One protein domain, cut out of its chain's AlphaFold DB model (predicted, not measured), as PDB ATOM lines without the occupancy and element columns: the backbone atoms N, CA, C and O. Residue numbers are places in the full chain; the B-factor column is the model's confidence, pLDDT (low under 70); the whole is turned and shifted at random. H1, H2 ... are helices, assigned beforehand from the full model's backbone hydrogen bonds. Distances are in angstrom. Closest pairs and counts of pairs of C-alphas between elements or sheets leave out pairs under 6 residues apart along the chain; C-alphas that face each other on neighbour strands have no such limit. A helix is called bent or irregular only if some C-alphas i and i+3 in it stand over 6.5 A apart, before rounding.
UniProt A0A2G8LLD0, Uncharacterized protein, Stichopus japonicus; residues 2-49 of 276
ATOM      1  N   ALA A   2     150.552  93.673 203.632       90.38
ATOM      2  CA  ALA A   2     151.825  94.407 203.751       90.38
ATOM      3  C   ALA A   2     152.116  94.995 205.153       90.38
ATOM      4  O   ALA A   2     153.227  94.838 205.648       90.38
ATOM      5  N   ALA A   3     151.130  95.611 205.817       90.94
ATOM      6  CA  ALA A   3     151.308  96.142 207.176       90.94
ATOM      7  C   ALA A   3     151.596  95.031 208.209       90.94
ATOM      8  O   ALA A   3     152.500  95.151 209.033       90.94
ATOM      9  N   GLU A   4     150.877  93.911 208.107       90.50
ATOM     10  CA  GLU A   4     151.070  92.721 208.954       90.50
ATOM     11  C   GLU A   4     152.387  91.979 208.649       90.50
ATOM     12  O   GLU A   4     152.874  91.211 209.469       90.50
ATOM     13  N   ALA A   5     153.007  92.234 207.492       92.31
ATOM     14  CA  ALA A   5     154.326  91.706 207.142       92.31
ATOM     15  C   ALA A   5     155.491  92.519 207.745       92.31
ATOM     16  O   ALA A   5     156.648  92.213 207.469       92.31
ATOM     17  N   GLY A   6     155.206  93.557 208.541       88.88
ATOM     18  CA  GLY A   6     156.234  94.373 209.193       88.88
ATOM     19  C   GLY A   6     156.803  95.500 208.330       88.88
ATOM     20  O   GLY A   6     157.822  96.084 208.692       88.88
ATOM     21  N   LEU A   7     156.185  95.810 207.184       94.00
ATOM     22  CA  LEU A   7     156.625  96.932 206.356       94.00
ATOM     23  C   LEU A   7     156.159  98.252 206.983       94.00
ATOM     24  O   LEU A   7     154.976  98.582 206.913       94.00
ATOM     25  N   GLU A   8     157.101  99.010 207.541       94.19
ATOM     26  CA  GLU A   8     156.866 100.266 208.272       94.19
ATOM     27  C   GLU A   8     155.988 101.262 207.497       94.19
ATOM     28  O   GLU A   8     154.955 101.687 208.005       94.19
ATOM     29  N   VAL A   9     156.302 101.533 206.227       94.12
ATOM     30  CA  VAL A   9     155.501 102.435 205.379       94.12
ATOM     31  C   VAL A   9     154.057 101.944 205.222       94.12
ATOM     32  O   VAL A   9     153.117 102.737 205.214       94.12
ATOM     33  N   ALA A  10     153.848 100.629 205.111       95.50
ATOM     34  CA  ALA A  10     152.502 100.071 205.011       95.50
ATOM     35  C   ALA A  10     151.752 100.134 206.347       95.50
ATOM     36  O   ALA A  10     150.537 100.312 206.339       95.50
ATOM     37  N   GLN A  11     152.458  99.996 207.473       95.56
ATOM     38  CA  GLN A  11     151.887 100.185 208.805       95.56
ATOM     39  C   GLN A  11     151.469 101.643 209.006       95.56
ATOM     40  O   GLN A  11     150.315 101.878 209.346       95.56
ATOM     41  N   PHE A  12     152.335 102.609 208.692       95.19
ATOM     42  CA  PHE A  12     151.999 104.035 208.739       95.19
ATOM     43  C   PHE A  12     150.785 104.365 207.859       95.19
ATOM     44  O   PHE A  12     149.814 104.939 208.341       95.19
ATOM     45  N   ASN A  13     150.785 103.934 206.593       94.25
ATOM     46  CA  ASN A  13     149.667 104.205 205.683       94.25
ATOM     47  C   ASN A  13     148.352 103.588 206.176       94.25
ATOM     48  O   ASN A  13     147.290 104.182 206.013       94.25
ATOM     49  N   LEU A  14     148.404 102.395 206.773       93.50
ATOM     50  CA  LEU A  14     147.217 101.762 207.337       93.50
ATOM     51  C   LEU A  14     146.736 102.478 208.603       93.50
ATOM     52  O   LEU A  14     145.531 102.650 208.777       93.50
ATOM     53  N   ALA A  15     147.660 102.932 209.449       93.69
ATOM     54  CA  ALA A  15     147.345 103.756 210.607       93.69
ATOM     55  C   ALA A  15     146.644 105.056 210.183       93.69
ATOM     56  O   ALA A  15     145.591 105.382 210.723       93.69
ATOM     57  N   TYR A  16     147.164 105.716 209.145       93.38
ATOM     58  CA  TYR A  16     146.595 106.930 208.568       93.38
ATOM     59  C   TYR A  16     145.190 106.707 207.985       93.38
ATOM     60  O   TYR A  16     144.274 107.474 208.258       93.38
ATOM     61  N   LEU A  17     144.966 105.608 207.252       92.25
ATOM     62  CA  LEU A  17     143.622 105.246 206.774       92.25
ATOM     63  C   LEU A  17     142.633 105.010 207.925       92.25
ATOM     64  O   LEU A  17     141.449 105.322 207.795       92.25
ATOM     65  N   CYS A  18     143.115 104.451 209.036       91.69
ATOM     66  CA  CYS A  18     142.312 104.259 210.238       91.69
ATOM     67  C   CYS A  18     142.000 105.573 210.967       91.69
ATOM     68  O   CYS A  18     140.924 105.682 211.546       91.69
ATOM     69  N   GLU A  19     142.909 106.547 210.929       91.12
ATOM     70  CA  GLU A  19     142.739 107.878 211.522       91.12
ATOM     71  C   GLU A  19     141.768 108.750 210.709       91.12
ATOM     72  O   GLU A  19     140.808 109.279 211.264       91.12
ATOM     73  N   GLU A  20     141.964 108.849 209.391       91.81
ATOM     74  CA  GLU A  20     141.105 109.651 208.505       91.81
ATOM     75  C   GLU A  20     139.682 109.094 208.409       91.81
ATOM     76  O   GLU A  20     138.726 109.842 208.203       91.81
ATOM     77  N   ASN A  21     139.543 107.766 208.525       90.31
ATOM     78  CA  ASN A  21     138.267 107.049 208.509       90.31
ATOM     79  C   ASN A  21     137.306 107.533 207.401       90.31
ATOM     80  O   ASN A  21     136.103 107.724 207.615       90.31
ATOM     81  N   TYR A  22     137.840 107.746 206.195       88.19
ATOM     82  CA  TYR A  22     137.072 108.270 205.066       88.19
ATOM     83  C   TYR A  22     135.827 107.407 204.811       88.19
ATOM     84  O   TYR A  22     135.919 106.183 204.730       88.19
ATOM     85  N   GLU A  23     134.652 108.039 204.731       89.19
ATOM     86  CA  GLU A  23     133.346 107.373 204.570       89.19
ATOM     87  C   GLU A  23     133.054 106.250 205.595       89.19
ATOM     88  O   GLU A  23     132.301 105.313 205.306       89.19
ATOM     89  N   GLY A  24     133.646 106.289 206.793       87.38
ATOM     90  CA  GLY A  24     133.459 105.234 207.797       87.38
ATOM     91  C   GLY A  24     134.049 103.886 207.361       87.38
ATOM     92  O   GLY A  24     133.535 102.823 207.722       87.38
ATOM     93  N   VAL A  25     135.056 103.895 206.480       86.12
ATOM     94  CA  VAL A  25     135.754 102.679 206.038       86.12
ATOM     95  C   VAL A  25     136.448 102.014 207.222       86.12
ATOM     96  O   VAL A  25     136.369 100.793 207.357       86.12
ATOM     97  N   ALA A  26     137.078 102.782 208.110       86.75
ATOM     98  CA  ALA A  26     137.772 102.193 209.243       86.75
ATOM     99  C   ALA A  26     136.807 101.526 210.222       86.75
ATOM    100  O   ALA A  26     137.053 100.392 210.620       86.75
ATOM    101  N   ASP A  27     135.661 102.148 210.490       87.69
ATOM    102  CA  ASP A  27     134.634 101.569 211.366       87.69
ATOM    103  C   ASP A  27     134.037 100.269 210.808       87.69
ATOM    104  O   ASP A  27     133.637  99.379 211.560       87.69
ATOM    105  N   ARG A  28     133.961 100.146 209.476       86.88
ATOM    106  CA  ARG A  28     133.409  98.959 208.808       86.88
ATOM    107  C   ARG A  28     134.392  97.801 208.712       86.88
ATOM    108  O   ARG A  28     133.959  96.649 208.749       86.88
ATOM    109  N   TYR A  29     135.676  98.089 208.517       84.38
ATOM    110  CA  TYR A  29     136.661  97.077 208.128       84.38
ATOM    111  C   TYR A  29     137.775  96.852 209.152       84.38
ATOM    112  O   TYR A  29     138.444  95.819 209.086       84.38
ATOM    113  N   PHE A  30     137.984  97.768 210.099       85.62
ATOM    114  CA  PHE A  30     139.054  97.678 211.085       85.62
ATOM    115  C   PHE A  30     138.518  97.613 212.516       85.62
ATOM    116  O   PHE A  30     137.398  98.009 212.824       85.62
ATOM    117  N   GLN A  31     139.338  97.051 213.403       82.50
ATOM    118  CA  GLN A  31     139.030  96.991 214.829       82.50
ATOM    119  C   GLN A  31     139.221  98.369 215.472       82.50
ATOM    120  O   GLN A  31     140.046  99.172 215.018       82.50
ATOM    121  N   SER A  32     138.510  98.610 216.574       82.06
ATOM    122  CA  SER A  32     138.779  99.761 217.436       82.06
ATOM    123  C   SER A  32     140.256  99.780 217.845       82.06
ATOM    124  O   SER A  32     140.872  98.742 218.086       82.06
ATOM    125  N   GLY A  33     140.858 100.971 217.859       85.31
ATOM    126  CA  GLY A  33     142.287 101.123 218.146       85.31
ATOM    127  C   GLY A  33     143.224 100.754 216.986       85.31
ATOM    128  O   GLY A  33     144.437 100.725 217.191       85.31
ATOM    129  N   CYS A  34     142.706 100.523 215.769       90.31
ATOM    130  CA  CYS A  34     143.524 100.284 214.571       90.31
ATOM    131  C   CYS A  34     144.645 101.323 214.404       90.31
ATOM    132  O   CYS A  34     145.804 100.961 214.211       90.31
ATOM    133  N   GLN A  35     144.293 102.604 214.524       91.06
ATOM    134  CA  GLN A  35     145.218 103.723 214.381       91.06
ATOM    135  C   GLN A  35     146.430 103.589 215.324       91.06
ATOM    136  O   GLN A  35     147.573 103.555 214.874       91.06
ATOM    137  N   TRP A  36     146.174 103.376 216.619       90.81
ATOM    138  CA  TRP A  36     147.199 103.255 217.648       90.81
ATOM    139  C   TRP A  36     148.070 102.028 217.398       90.81
ATOM    140  O   TRP A  36     149.292 102.135 217.379       90.81
ATOM    141  N   LYS A  37     147.438 100.874 217.138       91.56
ATOM    142  CA  LYS A  37     148.136  99.611 216.871       91.56
ATOM    143  C   LYS A  37     149.177  99.784 215.766       91.56
ATOM    144  O   LYS A  37     150.321  99.376 215.939       91.56
ATOM    145  N   TYR A  38     148.793 100.360 214.628       93.81
ATOM    146  CA  TYR A  38     149.700 100.441 213.486       93.81
ATOM    147  C   TYR A  38     150.713 101.581 213.585       93.81
ATOM    148  O   TYR A  38     151.846 101.378 213.152       93.81
ATOM    149  N   TYR A  39     150.376 102.725 214.193       94.94
ATOM    150  CA  TYR A  39     151.380 103.753 214.488       94.94
ATOM    151  C   TYR A  39     152.426 103.251 215.490       94.94
ATOM    152  O   TYR A  39     153.617 103.484 215.293       94.94
ATOM    153  N   GLU A  40     152.007 102.494 216.506       93.31
ATOM    154  CA  GLU A  40     152.923 101.877 217.464       93.31
ATOM    155  C   GLU A  40     153.811 100.821 216.793       93.31
ATOM    156  O   GLU A  40     155.017 100.790 217.009       93.31
ATOM    157  N   MET A  41     153.256  99.969 215.929       94.44
ATOM    158  CA  MET A  41     154.069  99.011 215.173       94.44
ATOM    159  C   MET A  41     155.086  99.710 214.264       94.44
ATOM    160  O   MET A  41     156.254  99.318 214.245       94.44
ATOM    161  N   ALA A  42     154.663 100.760 213.556       95.56
ATOM    162  CA  ALA A  42     155.534 101.530 212.679       95.56
ATOM    163  C   ALA A  42     156.647 102.249 213.462       95.56
ATOM    164  O   ALA A  42     157.782 102.322 212.990       95.56
ATOM    165  N   SER A  43     156.360 102.743 214.672       94.75
ATOM    166  CA  SER A  43     157.342 103.456 215.500       94.75
ATOM    167  C   SER A  43     158.433 102.545 216.068       94.75
ATOM    168  O   SER A  43     159.538 103.014 216.340       94.75
ATOM    169  N   LEU A  44     158.153 101.244 216.192       93.75
ATOM    170  CA  LEU A  44     159.107 100.217 216.627       93.75
ATOM    171  C   LEU A  44     160.037  99.725 215.504       93.75
ATOM    172  O   LEU A  44     160.927  98.908 215.755       93.75
ATOM    173  N   SER A  45     159.844 100.196 214.271       91.56
ATOM    174  CA  SER A  45     160.751  99.915 213.157       91.56
ATOM    175  C   SER A  45     162.172 100.426 213.457       91.56
ATOM    176  O   SER A  45     162.317 101.467 214.093       91.56
ATOM    177  N   PRO A  46     163.245  99.778 212.956       89.50
ATOM    178  CA  PRO A  46     164.618 100.268 213.130       89.50
ATOM    179  C   PRO A  46     164.861 101.685 212.587       89.50
ATOM    180  O   PRO A  46     165.790 102.363 213.019       89.50
ATOM    181  N   LYS A  47     164.062 102.111 211.601       87.44
ATOM    182  CA  LYS A  47     164.102 103.448 210.995       87.44
ATOM    183  C   LYS A  47     162.665 103.951 210.826       87.44
ATOM    184  O   LYS A  47     162.131 103.850 209.722       87.44
ATOM    185  N   PRO A  48     162.017 104.413 211.905       92.12
ATOM    186  CA  PRO A  48     160.636 104.863 211.831       92.12
ATOM    187  C   PRO A  48     160.560 106.178 211.054       92.12
ATOM    188  O   PRO A  48     161.436 107.041 211.172       92.12
ATOM    189  N   HIS A  49     159.512 106.350 210.256       92.50
ATOM    190  CA  HIS A  49     159.275 107.602 209.563       92.50
ATOM    191  C   HIS A  49     158.965 108.733 210.556       92.50
ATOM    192  O   HIS A  49     158.349 108.537 211.605       92.50
TER     193      HIS A  49
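What this domain is: This is residues 2 to 49 of the 276 residues of an uncharacterized protein of Stichopus japonicus (UniProt A0A2G8LLD0). Two helices, H1 and H3, run side by side in opposite directions, and the short, irregular H2 lies across one end of the pair, where the chain folds back between them. At the other end, residues 44 to 49 turn beyond the end of H3. The printed part has 48 residues with three named helices, in the order H1, H2, H3, and no named strand; its class is all helix. It is compact, with a radius of gyration of the C-alphas of 10.3 A, and only just elongated, with spans of 33 by 16 by 14 A.

How they stand to each other: H1, residues 8 to 20, touches H3, residues 34 to 43, at a shallow tilt of 29 degrees, opposite ways. Their closest C-alphas are those of Ala 15 and Gln 35, 4.3 A apart. H1 touches H2, residues 22 to 29, only at the corner by their link, with residues 17 to 19 of H1 alone. The closest C-alphas there are those of Cys 18 and Ala 26, 5.1 A apart. H1 and H2 run opposite ways at a steep tilt of 68 degrees, only just short of about perpendicular. H2 and H3 are only just apart, 8.1 A at their closest C-alphas. Every O i to N i+4 pair is within hydrogen-bond range in H1 and H3; in H2, 2 of 4 are.

Where its parts are: H1, 18.3 A from first to last C-alpha, begins at C-alpha 8 (156.866, 100.266, 208.272). H2 spans 11.6 A and is irregular: C-alphas 23 and 26 are 8.3 A apart. H3 spans 14.2 A and ends at C-alpha 43 (157.342, 103.456, 215.500).

The domain as a whole: The two C-alphas farthest apart are those of Glu 23 and Pro 46, at 33.2 A. The printed part has no cut, and both links between helices are tight. The mean pLDDT of the printed part is 90.9, and no printed residue is under 70.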